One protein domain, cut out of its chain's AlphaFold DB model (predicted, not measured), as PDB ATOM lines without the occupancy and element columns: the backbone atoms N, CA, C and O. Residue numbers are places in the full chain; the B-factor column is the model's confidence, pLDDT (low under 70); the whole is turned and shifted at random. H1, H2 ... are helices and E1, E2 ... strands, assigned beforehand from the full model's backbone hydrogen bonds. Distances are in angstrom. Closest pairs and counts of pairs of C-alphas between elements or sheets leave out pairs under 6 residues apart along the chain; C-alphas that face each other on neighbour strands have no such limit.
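AT A GLANCE: This is residues 366 to 464 of the 481 residues of the protein "VCBS repeat-containing protein" of Myxococcales bacterium (UniProt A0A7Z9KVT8). With little regular structure, long loops reach out from a twisted four-stranded sheet, E3 E4 E5 E6, while a small hairpin, E1 and E2, sits off to one side with short helix H1 between. The 99 printed residues run E1 E2 H1 E3 E4 E5 E6, both sheets antiparallel, mostly strand, with 33 in named elements. The whole is compact, radius of gyration of the C-alphas 14.6 A, spanning 45 by 33 by 19 A.

IN THESE COORDINATES: E1, residues 368 to 372, begins at C-alpha 368 (200.795, 166.268, 201.434). E2 is 378 to 380, H1 382 to 385. E3, 403 to 409, measures 17.5 A; E4, 418 to 423, 16.5 A; E5, 437 to 441, 12.8 A. E6, 449 to 451, ends at (207.055, 174.198, 187.674).

HOW THE PARTS SIT: E3 to E6 form a meander, each strand the antiparallel neighbour of the one before. Within hydrogen-bond range are N 407 and O 420, 2.9 A, N 439 and O 419, 2.8 A, N 450 and O 440, 2.8 A, and, in hairpin E1 and E2, N 371 and O 379, 2.8 A. H1, too short for an O i to N i+4 pair, only grazes the sheet.

THE WHOLE: The printed part has no cut. Links H1 to E3 and E4 to E5 are long. Residues 394 to 397, 427 to 428, 430 and 453 to 464 have pLDDT under 70.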
ATOM      1  N   ARG A 366     197.404 162.571 195.913       93.00
ATOM      2  CA  ARG A 366     197.994 163.900 196.060       93.00
ATOM      3  C   ARG A 366     199.108 163.837 197.097       93.00
ATOM      4  O   ARG A 366     198.919 163.170 198.109       93.00
ATOM      5  N   ASN A 367     200.179 164.586 196.880       96.25
ATOM      6  CA  ASN A 367     201.189 164.794 197.915       96.25
ATOM      7  C   ASN A 367     200.607 165.636 199.061       96.25
ATOM      8  O   ASN A 367     199.724 166.482 198.847       96.25
ATOM      9  N   MET A 368     201.147 165.467 200.262       96.38
ATOM     10  CA  MET A 368     200.795 166.268 201.434       96.38
ATOM     11  C   MET A 368     201.938 167.223 201.759       96.38
ATOM     12  O   MET A 368     203.075 166.799 201.897       96.38
ATOM     13  N   HIS A 369     201.652 168.517 201.889       97.44
ATOM     14  CA  HIS A 369     202.661 169.503 202.279       97.44
ATOM     15  C   HIS A 369     202.212 170.156 203.576       97.44
ATOM     16  O   HIS A 369     201.270 170.947 203.573       97.44
ATOM     17  N   TRP A 370     202.824 169.762 204.681       97.69
ATOM     18  CA  TRP A 370     202.507 170.220 206.021       97.69
ATOM     19  C   TRP A 370     203.351 171.431 206.370       97.69
ATOM     20  O   TRP A 370     204.560 171.305 206.514       97.69
ATOM     21  N   LYS A 371     202.691 172.577 206.527       97.25
ATOM     22  CA  LYS A 371     203.283 173.754 207.146       97.25
ATOM     23  C   LYS A 371     203.133 173.663 208.662       97.25
ATOM     24  O   LYS A 371     201.997 173.533 209.133       97.25
ATOM     25  N   ASN A 372     204.226 173.777 209.396       97.31
ATOM     26  CA  ASN A 372     204.237 173.926 210.838       97.31
ATOM     27  C   ASN A 372     203.823 175.352 211.212       97.31
ATOM     28  O   ASN A 372     204.338 176.341 210.699       97.31
ATOM     29  N   ASN A 373     202.824 175.471 212.081       96.25
ATOM     30  CA  ASN A 373     202.289 176.764 212.498       96.25
ATOM     31  C   ASN A 373     203.094 177.398 213.653       96.25
ATOM     32  O   ASN A 373     202.762 178.509 214.073       96.25
ATOM     33  N   GLY A 374     204.111 176.704 214.180       94.75
ATOM     34  CA  GLY A 374     204.945 177.151 215.300       94.75
ATOM     35  C   GLY A 374     204.286 177.005 216.676       94.75
ATOM     36  O   GLY A 374     204.753 177.582 217.657       94.75
ATOM     37  N   ASP A 375     203.172 176.275 216.755       93.50
ATOM     38  CA  ASP A 375     202.413 176.014 217.984       93.50
ATOM     39  C   ASP A 375     202.117 174.517 218.196       93.50
ATOM     40  O   ASP A 375     201.179 174.164 218.915       93.50
ATOM     41  N   GLY A 376     202.900 173.644 217.547       91.19
ATOM     42  CA  GLY A 376     202.708 172.191 217.538       91.19
ATOM     43  C   GLY A 376     201.581 171.715 216.613       91.19
ATOM     44  O   GLY A 376     201.266 170.524 216.576       91.19
ATOM     45  N   THR A 377     200.942 172.621 215.858       95.88
ATOM     46  CA  THR A 377     199.935 172.265 214.851       95.88
ATOM     47  C   THR A 377     200.459 172.396 213.423       95.88
ATOM     48  O   THR A 377     201.298 173.236 213.108       95.88
ATOM     49  N   MET A 378     199.915 171.566 212.535       97.00
ATOM     50  CA  MET A 378     200.323 171.413 211.144       97.00
ATOM     51  C   MET A 378     199.146 171.689 210.203       97.00
ATOM     52  O   MET A 378     198.041 171.161 210.363       97.00
ATOM     53  N   THR A 379     199.391 172.475 209.158       96.19
ATOM     54  CA  THR A 379     198.404 172.811 208.126       96.19
ATOM     55  C   THR A 379     198.802 172.206 206.785       96.19
ATOM     56  O   THR A 379     199.870 172.507 206.267       96.19
ATOM     57  N   ASN A 380     197.926 171.419 206.145       96.69
ATOM     58  CA  ASN A 380     198.186 170.991 204.765       96.69
ATOM     59  C   ASN A 380     198.025 172.169 203.788       96.69
ATOM     60  O   ASN A 380     196.907 172.610 203.501       96.69
ATOM     61  N   VAL A 381     199.139 172.631 203.228       96.50
ATOM     62  CA  VAL A 381     199.242 173.710 202.244       96.50
ATOM     63  C   VAL A 381     199.541 173.206 200.829       96.50
ATOM     64  O   VAL A 381     199.764 174.026 199.938       96.50
ATOM     65  N   GLY A 382     199.507 171.895 200.555       95.19
ATOM     66  CA  GLY A 382     199.894 171.309 199.255       95.19
ATOM     67  C   GLY A 382     199.187 171.942 198.051       95.19
ATOM     68  O   GLY A 382     199.814 172.309 197.056       95.19
ATOM     69  N   LYS A 383     197.881 172.190 198.176       93.56
ATOM     70  CA  LYS A 383     197.085 172.890 197.156       93.56
ATOM     71  C   LYS A 383     197.497 174.337 196.922       93.56
ATOM     72  O   LYS A 383     197.458 174.836 195.791       93.56
ATOM     73  N   TYR A 384     197.789 175.040 198.012       94.44
ATOM     74  CA  TYR A 384     198.132 176.455 197.979       94.44
ATOM     75  C   TYR A 384     199.542 176.650 197.414       94.44
ATOM     76  O   TYR A 384     199.715 177.435 196.481       94.44
ATOM     77  N   SER A 385     200.491 175.866 197.927       95.50
ATOM     78  CA  SER A 385     201.900 175.845 197.532       95.50
ATOM     79  C   SER A 385     202.134 175.273 196.133       95.50
ATOM     80  O   SER A 385     203.158 175.581 195.548       95.50
ATOM     81  N   LYS A 386     201.170 174.537 195.554       94.25
ATOM     82  CA  LYS A 386     201.272 173.834 194.253       94.25
ATOM     83  C   LYS A 386     202.097 172.548 194.273       94.25
ATOM     84  O   LYS A 386     202.428 172.036 193.210       94.25
ATOM     85  N   LEU A 387     202.330 171.986 195.456       96.50
ATOM     86  CA  LEU A 387     203.071 170.736 195.621       96.50
ATOM     87  C   LEU A 387     202.187 169.489 195.769       96.50
ATOM     88  O   LEU A 387     202.718 168.386 195.727       96.50
ATOM     89  N   GLU A 388     200.851 169.621 195.859       94.56
ATOM     90  CA  GLU A 388     199.936 168.455 195.921       94.56
ATOM     91  C   GLU A 388     199.894 167.613 194.625       94.56
ATOM     92  O   GLU A 388     199.330 166.522 194.625       94.56
ATOM     93  N   GLY A 389     200.500 168.105 193.538       91.69
ATOM     94  CA  GLY A 389     200.457 167.520 192.194       91.69
ATOM     95  C   GLY A 389     199.349 168.112 191.314       91.69
ATOM     96  O   GLY A 389     198.523 168.914 191.765       91.69
ATOM     97  N   ASN A 390     199.314 167.727 190.036       89.25
ATOM     98  CA  ASN A 390     198.278 168.172 189.106       89.25
ATOM     99  C   ASN A 390     197.154 167.143 189.035       89.25
ATOM    100  O   ASN A 390     197.297 166.067 188.465       89.25
ATOM    101  N   MET A 391     195.999 167.506 189.585       89.00
ATOM    102  CA  MET A 391     194.825 166.642 189.548       89.00
ATOM    103  C   MET A 391     194.273 166.504 188.120       89.00
ATOM    104  O   MET A 391     193.685 167.445 187.576       89.00
ATOM    105  N   ASP A 392     194.357 165.304 187.559       85.25
ATOM    106  CA  ASP A 392     193.617 164.876 186.378       85.25
ATOM    107  C   ASP A 392     192.338 164.134 186.802       85.25
ATOM    108  O   ASP A 392     192.345 163.289 187.696       85.25
ATOM    109  N   ALA A 393     191.202 164.484 186.192       77.88
ATOM    110  CA  ALA A 393     189.892 163.903 186.510       77.88
ATOM    111  C   ALA A 393     189.328 163.016 185.381       77.88
ATOM    112  O   ALA A 393     188.139 162.664 185.382       77.88
ATOM    113  N   THR A 394     190.134 162.691 184.369       64.00
ATOM    114  CA  THR A 394     189.697 161.869 183.243       64.00
ATOM    115  C   THR A 394     189.371 160.450 183.723       64.00
ATOM    116  O   THR A 394     190.097 159.821 184.483       64.00
ATOM    117  N   GLY A 395     188.197 159.941 183.334       51.41
ATOM    118  CA  GLY A 395     187.746 158.597 183.723       51.41
ATOM    119  C   GLY A 395     187.041 158.483 185.082       51.41
ATOM    120  O   GLY A 395     186.668 157.375 185.459       51.41
ATOM    121  N   GLY A 396     186.784 159.593 185.786       54.88
ATOM    122  CA  GLY A 396     185.995 159.593 187.029       54.88
ATOM    123  C   GLY A 396     186.784 159.252 188.296       54.88
ATOM    124  O   GLY A 396     186.176 158.984 189.331       54.88
ATOM    125  N   MET A 397     188.115 159.283 188.220       67.12
ATOM    126  CA  MET A 397     189.033 159.182 189.351       67.12
ATOM    127  C   MET A 397     189.840 160.480 189.423       67.12
ATOM    128  O   MET A 397     190.229 160.998 188.381       67.12
ATOM    129  N   PHE A 398     190.055 161.021 190.622       81.44
ATOM    130  CA  PHE A 398     191.000 162.120 190.822       81.44
ATOM    131  C   PHE A 398     192.397 161.508 190.911       81.44
ATOM    132  O   PHE A 398     192.676 160.793 191.870       81.44
ATOM    133  N   ALA A 399     193.220 161.722 189.891       86.38
ATOM    134  CA  ALA A 399     194.550 161.149 189.764       86.38
ATOM    135  C   ALA A 399     195.619 162.245 189.764       86.38
ATOM    136  O   ALA A 399     195.417 163.303 189.181       86.38
ATOM    137  N   TYR A 400     196.748 161.959 190.401       91.44
ATOM    138  CA  TYR A 400     197.924 162.826 190.482       91.44
ATOM    139  C   TYR A 400     199.167 162.067 189.973       91.44
ATOM    140  O   TYR A 400     199.080 161.155 189.138       91.44
ATOM    141  N   GLY A 401     200.339 162.421 190.488       88.94
ATOM    142  CA  GLY A 401     201.596 161.704 190.345       88.94
ATOM    143  C   GLY A 401     201.702 160.367 191.072       88.94
ATOM    144  O   GLY A 401     200.880 159.946 191.882       88.94
ATOM    145  N   HIS A 402     202.791 159.688 190.758       89.31
ATOM    146  CA  HIS A 402     203.306 158.547 191.499       89.31
ATOM    147  C   HIS A 402     204.611 159.000 192.145       89.31
ATOM    148  O   HIS A 402     205.694 158.550 191.756       89.31
ATOM    149  N   SER A 403     204.501 159.927 193.088       94.19
ATOM    150  CA  SER A 403     205.661 160.544 193.707       94.19
ATOM    151  C   SER A 403     206.381 159.500 194.564       94.19
ATOM    152  O   SER A 403     205.755 158.750 195.316       94.19
ATOM    153  N   ILE A 404     207.696 159.389 194.387       93.25
ATOM    154  CA  ILE A 404     208.538 158.406 195.089       93.25
ATOM    155  C   ILE A 404     209.376 159.076 196.178       93.25
ATOM    156  O   ILE A 404     209.621 158.469 197.215       93.25
ATOM    157  N   GLY A 405     209.814 160.308 195.935       95.00
ATOM    158  CA  GLY A 405     210.616 161.086 196.866       95.00
ATOM    159  C   GLY A 405     210.783 162.518 196.382       95.00
ATOM    160  O   GLY A 405     210.479 162.834 195.226       95.00
ATOM    161  N   ALA A 406     211.269 163.372 197.273       97.12
ATOM    162  CA  ALA A 406     211.569 164.764 196.988       97.12
ATOM    163  C   ALA A 406     212.916 165.155 197.602       97.12
ATOM    164  O   ALA A 406     213.349 164.553 198.582       97.12
ATOM    165  N   SER A 407     213.565 166.160 197.019       97.06
ATOM    166  CA  SER A 407     214.777 166.769 197.563       97.06
ATOM    167  C   SER A 407     214.644 168.279 197.517       97.06
ATOM    168  O   SER A 407     214.411 168.848 196.447       97.06
ATOM    169  N   TRP A 408     214.824 168.902 198.676       98.00
ATOM    170  CA  TRP A 408     214.952 170.346 198.804       98.00
ATOM    171  C   TRP A 408     216.360 170.793 198.416       98.00
ATOM    172  O   TRP A 408     217.329 170.047 198.583       98.00
ATOM    173  N   GLY A 409     216.471 172.008 197.905       96.06
ATOM    174  CA  GLY A 409     217.741 172.659 197.611       96.06
ATOM    175  C   GLY A 409     217.490 174.052 197.063       96.06
ATOM    176  O   GLY A 409     216.438 174.294 196.502       96.06
ATOM    177  N   ASP A 410     218.431 174.967 197.229       93.25
ATOM    178  CA  ASP A 410     218.382 176.275 196.569       93.25
ATOM    179  C   ASP A 410     218.995 176.114 195.166       93.25
ATOM    180  O   ASP A 410     220.219 176.156 194.998       93.25
ATOM    181  N   PHE A 411     218.172 175.750 194.177       89.75
ATOM    182  CA  PHE A 411     218.649 175.342 192.851       89.75
ATOM    183  C   PHE A 411     218.963 176.542 191.955       89.75
ATOM    184  O   PHE A 411     219.789 176.405 191.043       89.75
ATOM    185  N   ASP A 412     218.338 177.697 192.189       88.69
ATOM    186  CA  ASP A 412     218.617 178.937 191.460       88.69
ATOM    187  C   ASP A 412     219.448 179.974 192.243       88.69
ATOM    188  O   ASP A 412     219.859 180.988 191.662       88.69
ATOM    189  N   LEU A 413     219.842 179.639 193.477       92.88
ATOM    190  CA  LEU A 413     220.709 180.420 194.365       92.88
ATOM    191  C   LEU A 413     220.080 181.748 194.805       92.88
ATOM    192  O   LEU A 413     220.792 182.751 194.966       92.88
ATOM    193  N   ASP A 414     218.757 181.780 194.969       92.19
ATOM    194  CA  ASP A 414     218.010 182.960 195.398       92.19
ATOM    195  C   ASP A 414     217.826 183.062 196.927       92.19
ATOM    196  O   ASP A 414     217.409 184.112 197.434       92.19
ATOM    197  N   GLY A 415     218.246 182.031 197.668       92.44
ATOM    198  CA  GLY A 415     218.163 181.945 199.124       92.44
ATOM    199  C   GLY A 415     216.855 181.352 199.653       92.44
ATOM    200  O   GLY A 415     216.660 181.332 200.874       92.44
ATOM    201  N   TYR A 416     215.970 180.872 198.780       95.75
ATOM    202  CA  TYR A 416     214.758 180.145 199.135       95.75
ATOM    203  C   TYR A 416     214.870 178.686 198.686       95.75
ATOM    204  O   TYR A 416     215.405 178.369 197.631       95.75
ATOM    205  N   LEU A 417     214.386 177.758 199.516       97.31
ATOM    206  CA  LEU A 417     214.453 176.343 199.163       97.31
ATOM    207  C   LEU A 417     213.440 176.017 198.063       97.31
ATOM    208  O   LEU A 417     212.227 176.123 198.260       97.31
ATOM    209  N   ASP A 418     213.963 175.554 196.937       96.75
ATOM    210  CA  ASP A 418     213.255 174.922 195.832       96.75
ATOM    211  C   ASP A 418     213.107 173.417 196.087       96.75
ATOM    212  O   ASP A 418     213.718 172.848 196.999       96.75
ATOM    213  N   VAL A 419     212.332 172.724 195.248       97.62
ATOM    214  CA  VAL A 419     212.139 171.276 195.398       97.62
ATOM    215  C   VAL A 419     212.112 170.531 194.077       97.62
ATOM    216  O   VAL A 419     211.394 170.883 193.141       97.62
ATOM    217  N   PHE A 420     212.854 169.430 194.021       96.31
ATOM    218  CA  PHE A 420     212.706 168.422 192.983       96.31
ATOM    219  C   PHE A 420     211.842 167.270 193.496       96.31
ATOM    220  O   PHE A 420     212.165 166.669 194.519       96.31
ATOM    221  N   ILE A 421     210.771 166.929 192.776       96.12
ATOM    222  CA  ILE A 421     209.902 165.785 193.077       96.12
ATOM    223  C   ILE A 421     210.089 164.718 192.000       96.12
ATOM    224  O   ILE A 421     209.839 164.953 190.815       96.12
ATOM    225  N   ALA A 422     210.500 163.520 192.417       93.44
ATOM    226  CA  ALA A 422     210.660 162.371 191.540       93.44
ATOM    227  C   ALA A 422     209.338 161.603 191.404       93.44
ATOM    228  O   ALA A 422     208.771 161.145 192.398       93.44
ATOM    229  N   ASN A 423     208.882 161.401 190.167       88.19
ATOM    230  CA  ASN A 423     207.669 160.645 189.856       88.19
ATOM    231  C   ASN A 423     207.975 159.382 189.041       88.19
ATOM    232  O   ASN A 423     208.814 159.390 188.143       88.19
ATOM    233  N   LEU A 424     207.236 158.306 189.319       83.06
ATOM    234  CA  LEU A 424     207.277 157.051 188.567       83.06
ATOM    235  C   LEU A 424     206.036 156.900 187.681       83.06
ATOM    236  O   LEU A 424     204.965 156.556 188.161       83.06
ATOM    237  N   ALA A 425     206.151 157.048 186.366       71.12
ATOM    238  CA  ALA A 425     205.010 156.793 185.484       71.12
ATOM    239  C   ALA A 425     205.009 155.347 184.961       71.12
ATOM    240  O   ALA A 425     205.898 154.937 184.216       71.12
ATOM    241  N   HIS A 426     203.960 154.574 185.272       70.62
ATOM    242  CA  HIS A 426     203.663 153.365 184.490       70.62
ATOM    243  C   HIS A 426     203.256 153.776 183.066       70.62
ATOM    244  O   HIS A 426     202.530 154.763 182.927       70.62
ATOM    245  N   PRO A 427     203.579 152.996 182.014       61.91
ATOM    246  CA  PRO A 427     203.236 153.348 180.630       61.91
ATOM    247  C   PRO A 427     201.758 153.715 180.412       61.91
ATOM    248  O   PRO A 427     201.431 154.610 179.643       61.91
ATOM    249  N   ARG A 428     200.844 153.065 181.146       66.69
ATOM    250  CA  ARG A 428     199.393 153.324 181.079       66.69
ATOM    251  C   ARG A 428     198.928 154.648 181.709       66.69
ATOM    252  O   ARG A 428     197.769 155.002 181.530       66.69
ATOM    253  N   PHE A 429     199.779 155.330 182.473       72.81
ATOM    254  CA  PHE A 429     199.457 156.573 183.185       72.81
ATOM    255  C   PHE A 429     200.254 157.778 182.673       72.81
ATOM    256  O   PHE A 429     200.011 158.898 183.103       72.81
ATOM    257  N   PHE A 430     201.165 157.572 181.720       69.62
ATOM    258  CA  PHE A 430     202.081 158.603 181.222       69.62
ATOM    259  C   PHE A 430     201.388 159.864 180.683       69.62
ATOM    260  O   PHE A 430     201.956 160.951 180.716       69.62
ATOM    261  N   THR A 431     200.165 159.733 180.167       72.25
ATOM    262  CA  THR A 431     199.437 160.858 179.567       72.25
ATOM    263  C   THR A 431     198.821 161.808 180.587       72.25
ATOM    264  O   THR A 431     198.390 162.883 180.183       72.25
ATOM    265  N   PHE A 432     198.722 161.414 181.860       77.31
ATOM    266  CA  PHE A 432     198.015 162.201 182.876       77.31
ATOM    267  C   PHE A 432     198.666 162.210 184.266       77.31
ATOM    268  O   PHE A 432     198.346 163.082 185.061       77.31
ATOM    269  N   SER A 433     199.545 161.257 184.587       83.25
ATOM    270  CA  SER A 433     200.270 161.255 185.859       83.25
ATOM    271  C   SER A 433     201.373 162.309 185.839       83.25
ATOM    272  O   SER A 433     202.007 162.514 184.798       83.25
ATOM    273  N   ASP A 434     201.605 162.957 186.983       87.12
ATOM    274  CA  ASP A 434     202.691 163.925 187.114       87.12
ATOM    275  C   ASP A 434     204.037 163.290 186.743       87.12
ATOM    276  O   ASP A 434     204.316 162.119 187.019       87.12
ATOM    277  N   LYS A 435     204.872 164.088 186.082       85.50
ATOM    278  CA  LYS A 435     206.241 163.723 185.708       85.50
ATOM    279  C   LYS A 435     207.202 164.178 186.797       85.50
ATOM    280  O   LYS A 435     206.801 164.894 187.712       85.50
ATOM    281  N   GLN A 436     208.458 163.737 186.745       88.00
ATOM    282  CA  GLN A 436     209.458 164.340 187.618       88.00
ATOM    283  C   GLN A 436     209.541 165.843 187.329       88.00
ATOM    284  O   GLN A 436     209.582 166.240 186.161       88.00
ATOM    285  N   THR A 437     209.544 166.653 188.381       89.00
ATOM    286  CA  THR A 437     209.407 168.105 188.264       89.00
ATOM    287  C   THR A 437     210.368 168.802 189.210       89.00
ATOM    288  O   THR A 437     210.423 168.477 190.393       89.00
ATOM    289  N   LEU A 438     211.099 169.783 188.679       92.88
ATOM    290  CA  LEU A 438     211.775 170.798 189.482       92.88
ATOM    291  C   LEU A 438     210.827 171.984 189.654       92.88
ATOM    292  O   LEU A 438     210.347 172.539 188.660       92.88
ATOM    293  N   TYR A 439     210.591 172.373 190.898       94.81
ATOM    294  CA  TYR A 439     209.805 173.536 191.255       94.81
ATOM    295  C   TYR A 439     210.678 174.603 191.900       94.81
ATOM    296  O   TYR A 439     211.358 174.294 192.872       94.81
ATOM    297  N   LEU A 440     210.580 175.843 191.418       95.44
ATOM    298  CA  LEU A 440     211.221 176.986 192.070       95.44
ATOM    299  C   LEU A 440     210.273 177.672 193.043       95.44
ATOM    300  O   LEU A 440     209.096 177.878 192.724       95.44
ATOM    301  N   ASN A 441     210.788 178.020 194.209       96.12
ATOM    302  CA  ASN A 441     210.125 178.815 195.224       96.12
ATOM    303  C   ASN A 441     210.030 180.277 194.752       96.12
ATOM    304  O   ASN A 441     210.928 180.792 194.102       96.12
ATOM    305  N   ASP A 442     208.915 180.960 195.015       93.69
ATOM    306  CA  ASP A 442     208.734 182.361 194.609       93.69
ATOM    307  C   ASP A 442     209.210 183.386 195.656       93.69
ATOM    308  O   ASP A 442     209.029 184.595 195.462       93.69
ATOM    309  N   GLY A 443     209.779 182.916 196.770       92.62
ATOM    310  CA  GLY A 443     210.326 183.730 197.857       92.62
ATOM    311  C   GLY A 443     209.280 184.520 198.651       92.62
ATOM    312  O   GLY A 443     209.617 185.418 199.431       92.62
ATOM    313  N   ALA A 444     207.989 184.243 198.444       91.38
ATOM    314  CA  ALA A 444     206.919 184.886 199.194       91.38
ATOM    315  C   ALA A 444     206.845 184.354 200.636       91.38
ATOM    316  O   ALA A 444     207.249 183.239 200.922       91.38
ATOM    317  N   ALA A 445     206.245 185.126 201.551       85.94
ATOM    318  CA  ALA A 445     206.037 184.679 202.938       85.94
ATOM    319  C   ALA A 445     205.120 183.443 203.057       85.94
ATOM    320  O   ALA A 445     205.240 182.668 203.997       85.94
ATOM    321  N   ASP A 446     204.211 183.264 202.094       88.50
ATOM    322  CA  ASP A 446     203.480 182.014 201.885       88.50
ATOM    323  C   ASP A 446     203.844 181.500 200.482       88.50
ATOM    324  O   ASP A 446     203.138 181.843 199.518       88.50
ATOM    325  N   PRO A 447     204.952 180.744 200.352       92.50
ATOM    326  CA  PRO A 447     205.525 180.396 199.063       92.50
ATOM    327  C   PRO A 447     204.581 179.667 198.117       92.50
ATOM    328  O   PRO A 447     203.738 178.849 198.519       92.50
ATOM    329  N   ARG A 448     204.786 179.909 196.825       94.25
ATOM    330  CA  ARG A 448     204.273 179.059 195.751       94.25
ATOM    331  C   ARG A 448     205.405 178.539 194.897       94.25
ATOM    332  O   ARG A 448     206.370 179.235 194.618       94.25
ATOM    333  N   PHE A 449     205.191 177.330 194.409       95.75
ATOM    334  CA  PHE A 449     206.170 176.589 193.646       95.75
ATOM    335  C   PHE A 449     205.831 176.629 192.155       95.75
ATOM    336  O   PHE A 449     204.745 176.224 191.722       95.75
ATOM    337  N   LEU A 450     206.754 177.169 191.360       91.94
ATOM    338  CA  LEU A 450     206.654 177.279 189.911       91.94
ATOM    339  C   LEU A 450     207.310 176.069 189.248       91.94
ATOM    340  O   LEU A 450     208.516 175.882 189.356       91.94
ATOM    341  N   ASP A 451     206.531 175.292 188.498       89.94
ATOM    342  CA  ASP A 451     207.055 174.198 187.674       89.94
ATOM    343  C   ASP A 451     208.001 174.740 186.588       89.94
ATOM    344  O   ASP A 451     207.600 175.514 185.708       89.94
ATOM    345  N   MET A 452     209.260 174.309 186.642       84.00
ATOM    346  CA  MET A 452     210.305 174.685 185.695       84.00
ATOM    347  C   MET A 452     210.700 173.556 184.745       84.00
ATOM    348  O   MET A 452     211.573 173.761 183.902       84.00
ATOM    349  N   THR A 453     210.045 172.398 184.789       69.75
ATOM    350  CA  THR A 453     210.454 171.180 184.061       69.75
ATOM    351  C   THR A 453     210.675 171.417 182.567       69.75
ATOM    352  O   THR A 453     211.661 170.945 181.998       69.75
ATOM    353  N   GLN A 454     209.799 172.204 181.927       59.00
ATOM    354  CA  GLN A 454     209.920 172.543 180.502       59.00
ATOM    355  C   GLN A 454     211.009 173.585 180.194       59.00
ATOM    356  O   GLN A 454     211.440 173.699 179.050       59.00
ATOM    357  N   ARG A 455     211.447 174.369 181.186       57.09
ATOM    358  CA  ARG A 455     212.436 175.448 181.033       57.09
ATOM    359  C   ARG A 455     213.867 175.000 181.321       57.09
ATOM    360  O   ARG A 455     214.772 175.491 180.660       57.09
ATOM    361  N   VAL A 456     214.069 174.063 182.250       52.78
ATOM    362  CA  VAL A 456     215.393 173.490 182.581       52.78
ATOM    363  C   VAL A 456     215.765 172.254 181.751       52.78
ATOM    364  O   VAL A 456     216.760 171.601 182.038       52.78
ATOM    365  N   ILE A 457     215.010 171.930 180.691       51.38
ATOM    366  CA  ILE A 457     215.262 170.757 179.823       51.38
ATOM    367  C   ILE A 457     215.287 169.435 180.634       51.38
ATOM    368  O   ILE A 457     215.841 168.434 180.202       51.38
ATOM    369  N   LEU A 458     214.639 169.389 181.805       46.47
ATOM    370  CA  LEU A 458     214.414 168.133 182.538       46.47
ATOM    371  C   LEU A 458     213.296 167.300 181.888       46.47
ATOM    372  O   LEU A 458     213.224 166.087 182.075       46.47
ATOM    373  N   ALA A 459     212.449 167.943 181.078       36.12
ATOM    374  CA  ALA A 459     211.512 167.285 180.181       36.12
ATOM    375  C   ALA A 459     211.396 168.054 178.861       36.12
ATOM    376  O   ALA A 459     210.549 168.936 178.719       36.12
ATOM    377  N   GLN A 460     212.180 167.678 177.851       31.58
ATOM    378  CA  GLN A 460     211.750 167.892 176.472       31.58
ATOM    379  C   GLN A 460     211.463 166.552 175.798       31.58
ATOM    380  O   GLN A 460     212.334 165.899 175.246       31.58
ATOM    381  N   PHE A 461     210.180 166.196 175.803       35.47
ATOM    382  CA  PHE A 461     209.566 165.434 174.723       35.47
ATOM    383  C   PHE A 461     208.519 166.342 174.087       35.47
ATOM    384  O   PHE A 461     207.326 166.160 174.318       35.47
ATOM    385  N   ASP A 462     208.956 167.347 173.326       29.88
ATOM    386  CA  ASP A 462     208.039 168.104 172.479       29.88
ATOM    387  C   ASP A 462     208.377 167.920 171.000       29.88
ATOM    388  O   ASP A 462     209.345 168.442 170.443       29.88
ATOM    389  N   ARG A 463     207.502 167.150 170.348       37.53
ATOM    390  CA  ARG A 463     207.314 167.159 168.903       37.53
ATOM    391  C   ARG A 463     206.783 168.541 168.534       37.53
ATOM    392  O   ARG A 463     205.605 168.800 168.746       37.53
ATOM    393  N   THR A 464     207.631 169.381 167.942       31.52
ATOM    394  CA  THR A 464     207.386 170.263 166.774       31.52
ATOM    395  C   THR A 464     208.266 171.512 166.888       31.52
ATOM    396  O   THR A 464     207.896 172.482 167.538       31.52
TER     397      THR A 464